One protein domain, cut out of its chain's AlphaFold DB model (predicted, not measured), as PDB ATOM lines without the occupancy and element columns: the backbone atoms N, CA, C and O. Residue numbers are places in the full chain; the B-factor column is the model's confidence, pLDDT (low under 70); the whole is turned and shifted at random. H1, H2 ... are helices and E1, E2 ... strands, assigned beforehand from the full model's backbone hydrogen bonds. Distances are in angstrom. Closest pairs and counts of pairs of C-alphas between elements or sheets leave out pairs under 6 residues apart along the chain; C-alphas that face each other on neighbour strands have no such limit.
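Overview. This is residues 5 to 74 of the 79 residues of an uncharacterized protein of Pandoraea sputorum (UniProt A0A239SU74). A strongly twisted five-stranded sheet curls round one long helix, H1, in two layers. The 70 printed residues run E1 E2 E3 E4 H1 E5; the sheet, in order E1 E2 E3 E4 E5, is mixed, and so is the class. It is compact, radius of gyration of the C-alphas 11.2 A, spanning 32 by 23 by 21 A.

Arrangement. Start at E1, residues 5 to 11, a hairpin with E2, residues 14 to 21: N 8 and O 16, 2.9 A, are within hydrogen-bond range. E3, residues 24 to 32, with N 26 to O 19 at 2.8 A, and E4, residues 38 to 41, with N 39 to O 31 at 2.7 A, complete a meander, each strand the antiparallel neighbour of the one before. H1, residues 49 to 65, is on the sheet, with every O i to N i+4 pair within range. E5, residues 70 to 73, is parallel to E4, N 71 to O 38 at 2.8 A; E4, H1, E5 form a strand-helix-strand unit, a helix between parallel neighbours, its crossover right-handed. The closest C-alphas of H1 and E5, Glu 60 and Cys 70, are 5.4 A apart.

Along the chain. Find C-alpha 5 at (137.799, 167.047, 263.432), where E1 begins. E2 measures 22.7 A, E3 25.3 A, H1 24.5 A. E5 ends at C-alpha 73, (145.342, 182.321, 270.207).

Size, cuts and confidence. The printed part has no cut, no long link and no residue under pLDDT 70.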
ATOM      1  N   ILE A   5     137.974 166.338 262.165       96.19
ATOM      2  CA  ILE A   5     137.799 167.047 263.432       96.19
ATOM      3  C   ILE A   5     136.617 166.446 264.178       96.19
ATOM      4  O   ILE A   5     135.524 166.274 263.631       96.19
ATOM      5  N   ARG A   6     136.835 166.164 265.458       95.75
ATOM      6  CA  ARG A   6     135.789 165.830 266.418       95.75
ATOM      7  C   ARG A   6     135.940 166.712 267.641       95.75
ATOM      8  O   ARG A   6     137.054 166.936 268.111       95.75
ATOM      9  N   LEU A   7     134.810 167.164 268.166       94.81
ATOM     10  CA  LEU A   7     134.751 167.830 269.454       94.81
ATOM     11  C   LEU A   7     133.999 166.944 270.445       94.81
ATOM     12  O   LEU A   7     132.905 166.457 270.152       94.81
ATOM     13  N   GLU A   8     134.599 166.724 271.609       95.69
ATOM     14  CA  GLU A   8     134.000 165.962 272.700       95.69
ATOM     15  C   GLU A   8     133.826 166.859 273.921       95.69
ATOM     16  O   GLU A   8     134.735 167.591 274.311       95.69
ATOM     17  N   TYR A   9     132.654 166.795 274.548       93.50
ATOM     18  CA  TYR A   9     132.404 167.533 275.780       93.50
ATOM     19  C   TYR A   9     133.356 167.072 276.892       93.50
ATOM     20  O   TYR A   9     133.457 165.876 277.164       93.50
ATOM     21  N   LEU A  10     134.013 168.027 277.560       92.19
ATOM     22  CA  LEU A  10     134.797 167.769 278.768       92.19
ATOM     23  C   LEU A  10     134.041 168.248 280.008       92.19
ATOM     24  O   LEU A  10     133.587 167.441 280.816       92.19
ATOM     25  N   HIS A  11     133.916 169.566 280.166       90.81
ATOM     26  CA  HIS A  11     133.192 170.202 281.264       90.81
ATOM     27  C   HIS A  11     132.922 171.676 280.942       90.81
ATOM     28  O   HIS A  11     133.753 172.328 280.316       90.81
ATOM     29  N   HIS A  12     131.829 172.249 281.453       89.12
ATOM     30  CA  HIS A  12     131.519 173.678 281.281       89.12
ATOM     31  C   HIS A  12     131.646 174.129 279.808       89.12
ATOM     32  O   HIS A  12     130.986 173.561 278.942       89.12
ATOM     33  N   GLN A  13     132.477 175.139 279.529       90.88
ATOM     34  CA  GLN A  13     132.758 175.645 278.181       90.88
ATOM     35  C   GLN A  13     133.909 174.901 277.485       90.88
ATOM     36  O   GLN A  13     134.195 175.192 276.330       90.88
ATOM     37  N   CYS A  14     134.555 173.938 278.144       93.12
ATOM     38  CA  CYS A  14     135.699 173.202 277.616       93.12
ATOM     39  C   CYS A  14     135.263 171.978 276.800       93.12
ATOM     40  O   CYS A  14     134.439 171.169 277.246       93.12
ATOM     41  N   GLN A  15     135.901 171.783 275.649       94.69
ATOM     42  CA  GLN A  15     135.797 170.577 274.833       94.69
ATOM     43  C   GLN A  15     137.188 170.039 274.491       94.69
ATOM     44  O   GLN A  15     138.173 170.775 274.459       94.69
ATOM     45  N   ARG A  16     137.278 168.734 274.244       96.00
ATOM     46  CA  ARG A  16     138.461 168.100 273.666       96.00
ATOM     47  C   ARG A  16     138.327 168.172 272.158       96.00
ATOM     48  O   ARG A  16     137.383 167.614 271.601       96.00
ATOM     49  N   LEU A  17     139.273 168.839 271.514       96.94
ATOM     50  CA  LEU A  17     139.428 168.793 270.071       96.94
ATOM     51  C   LEU A  17     140.313 167.606 269.721       96.94
ATOM     52  O   LEU A  17     141.432 167.501 270.219       96.94
ATOM     53  N   ILE A  18     139.799 166.727 268.871       97.12
ATOM     54  CA  ILE A  18     140.508 165.566 268.347       97.12
ATOM     55  C   ILE A  18     140.643 165.764 266.841       97.12
ATOM     56  O   ILE A  18     139.643 165.817 266.124       97.12
ATOM     57  N   TYR A  19     141.884 165.877 266.386       97.12
ATOM     58  CA  TYR A  19     142.265 165.913 264.983       97.12
ATOM     59  C   TYR A  19     142.953 164.596 264.630       97.12
ATOM     60  O   TYR A  19     143.958 164.232 265.239       97.12
ATOM     61  N   GLU A  20     142.412 163.874 263.657       96.12
ATOM     62  CA  GLU A  20     142.970 162.609 263.177       96.12
ATOM     63  C   GLU A  20     143.409 162.761 261.721       96.12
ATOM     64  O   GLU A  20     142.610 163.163 260.875       96.12
ATOM     65  N   ASP A  21     144.671 162.440 261.433       94.38
ATOM     66  CA  ASP A  21     145.245 162.434 260.086       94.38
ATOM     67  C   ASP A  21     146.021 161.135 259.805       94.38
ATOM     68  O   ASP A  21     146.018 160.189 260.592       94.38
ATOM     69  N   GLU A  22     146.699 161.063 258.659       93.50
ATOM     70  CA  GLU A  22     147.493 159.899 258.257       93.50
ATOM     71  C   GLU A  22     148.663 159.549 259.201       93.50
ATOM     72  O   GLU A  22     149.170 158.429 259.142       93.50
ATOM     73  N   PHE A  23     149.074 160.467 260.081       91.31
ATOM     74  CA  PHE A  23     150.140 160.274 261.069       91.31
ATOM     75  C   PHE A  23     149.602 159.968 262.476       91.31
ATOM     76  O   PHE A  23     150.383 159.855 263.424       91.31
ATOM     77  N   GLY A  24     148.283 159.840 262.628       93.69
ATOM     78  CA  GLY A  24     147.605 159.525 263.880       93.69
ATOM     79  C   GLY A  24     146.852 160.718 264.464       93.69
ATOM     80  O   GLY A  24     146.412 161.615 263.749       93.69
ATOM     81  N   ILE A  25     146.706 160.730 265.788       95.81
ATOM     82  CA  ILE A  25     145.840 161.678 266.497       95.81
ATOM     83  C   ILE A  25     146.665 162.822 267.100       95.81
ATOM     84  O   ILE A  25     147.726 162.598 267.684       95.81
ATOM     85  N   VAL A  26     146.161 164.048 266.969       96.44
ATOM     86  CA  VAL A  26     146.563 165.225 267.745       96.44
ATOM     87  C   VAL A  26     145.342 165.708 268.511       96.44
ATOM     88  O   VAL A  26     144.255 165.828 267.953       96.44
ATOM     89  N   GLU A  27     145.519 166.011 269.787       95.69
ATOM     90  CA  GLU A  27     144.430 166.465 270.638       95.69
ATOM     91  C   GLU A  27     144.855 167.609 271.544       95.69
ATOM     92  O   GLU A  27     146.035 167.778 271.849       95.69
ATOM     93  N   GLY A  28     143.868 168.395 271.953       94.19
ATOM     94  CA  GLY A  28     144.046 169.532 272.840       94.19
ATOM     95  C   GLY A  28     142.711 169.987 273.409       94.19
ATOM     96  O   GLY A  28     141.642 169.549 272.972       94.19
ATOM     97  N   VAL A  29     142.774 170.853 274.415       94.75
ATOM     98  CA  VAL A  29     141.578 171.451 275.009       94.75
ATOM     99  C   VAL A  29     141.279 172.764 274.301       94.75
ATOM    100  O   VAL A  29     142.161 173.590 274.078       94.75
ATOM    101  N   VAL A  30     140.014 172.944 273.954       95.56
ATOM    102  CA  VAL A  30     139.453 174.166 273.381       95.56
ATOM    103  C   VAL A  30     138.291 174.625 274.249       95.56
ATOM    104  O   VAL A  30     137.748 173.848 275.036       95.56
ATOM    105  N   GLU A  31     137.893 175.884 274.119       94.94
ATOM    106  CA  GLU A  31     136.819 176.467 274.926       94.94
ATOM    107  C   GLU A  31     135.818 177.186 274.034       94.94
ATOM    108  O   GLU A  31     136.180 177.702 272.985       94.94
ATOM    109  N   TYR A  32     134.559 177.252 274.445       91.69
ATOM    110  CA  TYR A  32     133.588 178.135 273.814       91.69
ATOM    111  C   TYR A  32     133.657 179.521 274.445       91.69
ATOM    112  O   TYR A  32     133.435 179.683 275.644       91.69
ATOM    113  N   GLY A  33     133.931 180.521 273.615       84.75
ATOM    114  CA  GLY A  33     133.787 181.924 273.953       84.75
ATOM    115  C   GLY A  33     132.332 182.296 274.242       84.75
ATOM    116  O   GLY A  33     131.382 181.589 273.899       84.75
ATOM    117  N   VAL A  34     132.154 183.456 274.875       78.62
ATOM    118  CA  VAL A  34     130.836 183.988 275.271       78.62
ATOM    119  C   VAL A  34     129.924 184.257 274.065       78.62
ATOM    120  O   VAL A  34     128.705 184.301 274.204       78.62
ATOM    121  N   ASP A  35     130.511 184.431 272.882       81.50
ATOM    122  CA  ASP A  35     129.836 184.626 271.599       81.50
ATOM    123  C   ASP A  35     129.462 183.307 270.893       81.50
ATOM    124  O   ASP A  35     128.905 183.337 269.797       81.50
ATOM    125  N   GLY A  36     129.764 182.155 271.504       82.62
ATOM    126  CA  GLY A  36     129.562 180.832 270.915       82.62
ATOM    127  C   GLY A  36     130.646 180.419 269.914       82.62
ATOM    128  O   GLY A  36     130.515 179.369 269.286       82.62
ATOM    129  N   GLY A  37     131.711 181.212 269.754       92.00
ATOM    130  CA  GLY A  37     132.883 180.844 268.963       92.00
ATOM    131  C   GLY A  37     133.810 179.887 269.712       92.00
ATOM    132  O   GLY A  37     133.885 179.912 270.936       92.00
ATOM    133  N   LEU A  38     134.544 179.051 268.985       95.69
ATOM    134  CA  LEU A  38     135.571 178.180 269.546       95.69
ATOM    135  C   LEU A  38     136.879 178.962 269.738       95.69
ATOM    136  O   LEU A  38     137.358 179.608 268.811       95.69
ATOM    137  N   LEU A  39     137.474 178.883 270.919       95.75
ATOM    138  CA  LEU A  39     138.790 179.410 271.258       95.75
ATOM    139  C   LEU A  39     139.809 178.271 271.218       95.75
ATOM    140  O   LEU A  39     139.643 177.251 271.891       95.75
ATOM    141  N   LEU A  40     140.866 178.457 270.427       95.62
ATOM    142  CA  LEU A  40     141.926 177.473 270.216       95.62
ATOM    143  C   LEU A  40     143.277 178.045 270.665       95.62
ATOM    144  O   LEU A  40     143.785 178.991 270.062       95.62
ATOM    145  N   TRP A  41     143.888 177.450 271.694       94.75
ATOM    146  CA  TRP A  41     145.248 177.774 272.143       94.75
ATOM    147  C   TRP A  41     146.256 176.986 271.329       94.75
ATOM    148  O   TRP A  41     146.392 175.775 271.492       94.75
ATOM    149  N   GLU A  42     146.964 177.668 270.432       93.50
ATOM    150  CA  GLU A  42     147.845 177.008 269.471       93.50
ATOM    151  C   GLU A  42     148.884 176.121 270.168       93.50
ATOM    152  O   GLU A  42     149.134 175.006 269.709       93.50
ATOM    153  N   SER A  43     149.466 176.574 271.284       90.69
ATOM    154  CA  SER A  43     150.555 175.869 271.969       90.69
ATOM    155  C   SER A  43     150.122 174.588 272.690       90.69
ATOM    156  O   SER A  43     150.987 173.746 272.930       90.69
ATOM    157  N   ASP A  44     148.827 174.394 272.963       92.19
ATOM    158  CA  ASP A  44     148.304 173.208 273.664       92.19
ATOM    159  C   ASP A  44     148.340 171.941 272.783       92.19
ATOM    160  O   ASP A  44     148.283 170.819 273.283       92.19
ATOM    161  N   PHE A  45     148.487 172.099 271.464       93.88
ATOM    162  CA  PHE A  45     148.553 170.984 270.519       93.88
ATOM    163  C   PHE A  45     150.001 170.555 270.275       93.88
ATOM    164  O   PHE A  45     150.706 171.120 269.438       93.88
ATOM    165  N   HIS A  46     150.468 169.526 270.976       93.44
ATOM    166  CA  HIS A  46     151.849 169.044 270.879       93.44
ATOM    167  C   HIS A  46     152.118 168.250 269.585       93.44
ATOM    168  O   HIS A  46     152.130 167.023 269.567       93.44
ATOM    169  N   CYS A  47     152.355 168.963 268.484       94.44
ATOM    170  CA  CYS A  47     152.686 168.393 267.174       94.44
ATOM    171  C   CYS A  47     153.641 169.301 266.371       94.44
ATOM    172  O   CYS A  47     154.007 170.395 266.822       94.44
ATOM    173  N   SER A  48     154.055 168.853 265.178       95.25
ATOM    174  CA  SER A  48     154.862 169.666 264.261       95.25
ATOM    175  C   SER A  48     154.117 170.937 263.834       95.25
ATOM    176  O   SER A  48     152.887 170.974 263.817       95.25
ATOM    177  N   ALA A  49     154.858 171.984 263.463       94.25
ATOM    178  CA  ALA A  49     154.268 173.241 262.994       94.25
ATOM    179  C   ALA A  49     153.337 173.035 261.782       94.25
ATOM    180  O   ALA A  49     152.265 173.630 261.718       94.25
ATOM    181  N   GLU A  50     153.710 172.140 260.867       94.44
ATOM    182  CA  GLU A  50     152.898 171.789 259.699       94.44
ATOM    183  C   GLU A  50     151.573 171.118 260.090       94.44
ATOM    184  O   GLU A  50     150.509 171.557 259.651       94.44
ATOM    185  N   ARG A  51     151.607 170.098 260.965       94.88
ATOM    186  CA  ARG A  51     150.378 169.426 261.429       94.88
ATOM    187  C   ARG A  51     149.482 170.381 262.205       94.88
ATOM    188  O   ARG A  51     148.267 170.325 262.059       94.88
ATOM    189  N   ARG A  52     150.070 171.301 262.968       95.44
ATOM    190  CA  ARG A  52     149.333 172.335 263.699       95.44
ATOM    191  C   ARG A  52     148.608 173.301 262.766       95.44
ATOM    192  O   ARG A  52     147.448 173.612 263.005       95.44
ATOM    193  N   ALA A  53     149.263 173.738 261.690       94.81
ATOM    194  CA  ALA A  53     148.643 174.596 260.684       94.81
ATOM    195  C   ALA A  53     147.462 173.896 259.989       94.81
ATOM    196  O   ALA A  53     146.406 174.506 259.834       94.81
ATOM    197  N   ARG A  54     147.614 172.608 259.641       95.31
ATOM    198  CA  ARG A  54     146.518 171.787 259.091       95.31
ATOM    199  C   ARG A  54     145.369 171.629 260.089       95.31
ATOM    200  O   ARG A  54     144.230 171.882 259.725       95.31
ATOM    201  N   LEU A  55     145.664 171.295 261.348       96.31
ATOM    202  CA  LEU A  55     144.667 171.186 262.420       96.31
ATOM    203  C   LEU A  55     143.848 172.473 262.561       96.31
ATOM    204  O   LEU A  55     142.624 172.408 262.649       96.31
ATOM    205  N   ILE A  56     144.508 173.636 262.568       96.06
ATOM    206  CA  ILE A  56     143.834 174.936 262.669       96.06
ATOM    207  C   ILE A  56     142.892 175.153 261.480       96.06
ATOM    208  O   ILE A  56     141.722 175.453 261.706       96.06
ATOM    209  N   ALA A  57     143.370 174.951 260.248       95.69
ATOM    210  CA  ALA A  57     142.556 175.132 259.045       95.69
ATOM    211  C   ALA A  57     141.328 174.204 259.038       95.69
ATOM    212  O   ALA A  57     140.204 174.654 258.833       95.69
ATOM    213  N   GLU A  58     141.519 172.924 259.359       96.38
ATOM    214  CA  GLU A  58     140.430 171.940 259.429       96.38
ATOM    215  C   GLU A  58     139.428 172.277 260.545       96.38
ATOM    216  O   GLU A  58     138.225 172.065 260.399       96.38
ATOM    217  N   THR A  59     139.895 172.854 261.657       96.25
ATOM    218  CA  THR A  59     139.017 173.323 262.742       96.25
ATOM    219  C   THR A  59     138.199 174.543 262.319       96.25
ATOM    220  O   THR A  59     137.010 174.623 262.628       96.25
ATOM    221  N   GLU A  60     138.811 175.498 261.617       95.44
ATOM    222  CA  GLU A  60     138.120 176.670 261.070       95.44
ATOM    223  C   GLU A  60     137.027 176.250 260.077       95.44
ATOM    224  O   GLU A  60     135.889 176.707 260.196       95.44
ATOM    225  N   GLU A  61     137.335 175.324 259.163       95.19
ATOM    226  CA  GLU A  61     136.362 174.751 258.225       95.19
ATOM    227  C   GLU A  61     135.232 174.005 258.948       95.19
ATOM    228  O   GLU A  61     134.052 174.206 258.639       95.19
ATOM    229  N   TYR A  62     135.575 173.187 259.946       94.62
ATOM    230  CA  TYR A  62     134.608 172.465 260.771       94.62
ATOM    231  C   TYR A  62     133.631 173.416 261.473       94.62
ATOM    232  O   TYR A  62     132.419 173.199 261.427       94.62
ATOM    233  N   MET A  63     134.133 174.494 262.086       94.44
ATOM    234  CA  MET A  63     133.286 175.486 262.755       94.44
ATOM    235  C   MET A  63     132.440 176.280 261.757       94.44
ATOM    236  O   MET A  63     131.255 176.505 262.010       94.44
ATOM    237  N   ALA A  64     133.003 176.658 260.605       93.81
ATOM    238  CA  ALA A  64     132.275 177.371 259.558       93.81
ATOM    239  C   ALA A  64     131.095 176.550 259.012       93.81
ATOM    240  O   ALA A  64     130.003 177.091 258.832       93.81
ATOM    241  N   ALA A  65     131.270 175.236 258.824       93.38
ATOM    242  CA  ALA A  65     130.201 174.330 258.397       93.38
ATOM    243  C   ALA A  65     129.036 174.243 259.403       93.38
ATOM    244  O   ALA A  65     127.914 173.911 259.024       93.38
ATOM    245  N   GLN A  66     129.284 174.574 260.673       90.94
ATOM    246  CA  GLN A  66     128.275 174.626 261.736       90.94
ATOM    247  C   GLN A  66     127.711 176.034 261.970       90.94
ATOM    248  O   GLN A  66     126.917 176.236 262.886       90.94
ATOM    249  N   GLY A  67     128.118 177.023 261.166       90.88
ATOM    250  CA  GLY A  67     127.744 178.426 261.361       90.88
ATOM    251  C   GLY A  67     128.441 179.100 262.550       90.88
ATOM    252  O   GLY A  67     128.052 180.199 262.943       90.88
ATOM    253  N   GLY A  68     129.456 178.454 263.125       91.88
ATOM    254  CA  GLY A  68     130.279 178.989 264.201       91.88
ATOM    255  C   GLY A  68     131.529 179.702 263.688       91.88
ATOM    256  O   GLY A  68     131.774 179.829 262.487       91.88
ATOM    257  N   ARG A  69     132.349 180.175 264.626       93.88
ATOM    258  CA  ARG A  69     133.657 180.788 264.352       93.88
ATOM    259  C   ARG A  69     134.723 180.091 265.180       93.88
ATOM    260  O   ARG A  69     134.411 179.553 266.238       93.88
ATOM    261  N   CYS A  70     135.963 180.139 264.717       95.38
ATOM    262  CA  CYS A  70     137.130 179.709 265.475       95.38
ATOM    263  C   CYS A  70     138.071 180.908 265.629       95.38
ATOM    264  O   CYS A  70     138.369 181.594 264.652       95.38
ATOM    265  N   ALA A  71     138.506 181.187 266.851       95.19
ATOM    266  CA  ALA A  71     139.487 182.205 267.173       95.19
ATOM    267  C   ALA A  71     140.744 181.527 267.725       95.19
ATOM    268  O   ALA A  71     140.717 180.834 268.743       95.19
ATOM    269  N   VAL A  72     141.860 181.741 267.032       94.38
ATOM    270  CA  VAL A  72     143.139 181.092 267.328       94.38
ATOM    271  C   VAL A  72     144.035 182.036 268.125       94.38
ATOM    272  O   VAL A  72     144.438 183.097 267.646       94.38
ATOM    273  N   LEU A  73     144.403 181.624 269.334       93.38
ATOM    274  CA  LEU A  73     145.342 182.321 270.207       93.38
ATOM    275  C   LEU A  73     146.769 181.849 269.895       93.38
ATOM    276  O   LEU A  73     147.279 180.888 270.477       93.38
ATOM    277  N   ARG A  74     147.406 182.521 268.930       91.25
ATOM    278  CA  ARG A  74     148.727 182.141 268.402       91.25
ATOM    279  C   ARG A  74     149.846 182.288 269.428       91.25
ATOM    280  O   ARG A  74     149.939 183.306 270.115       91.25
TER     281      ARG A  74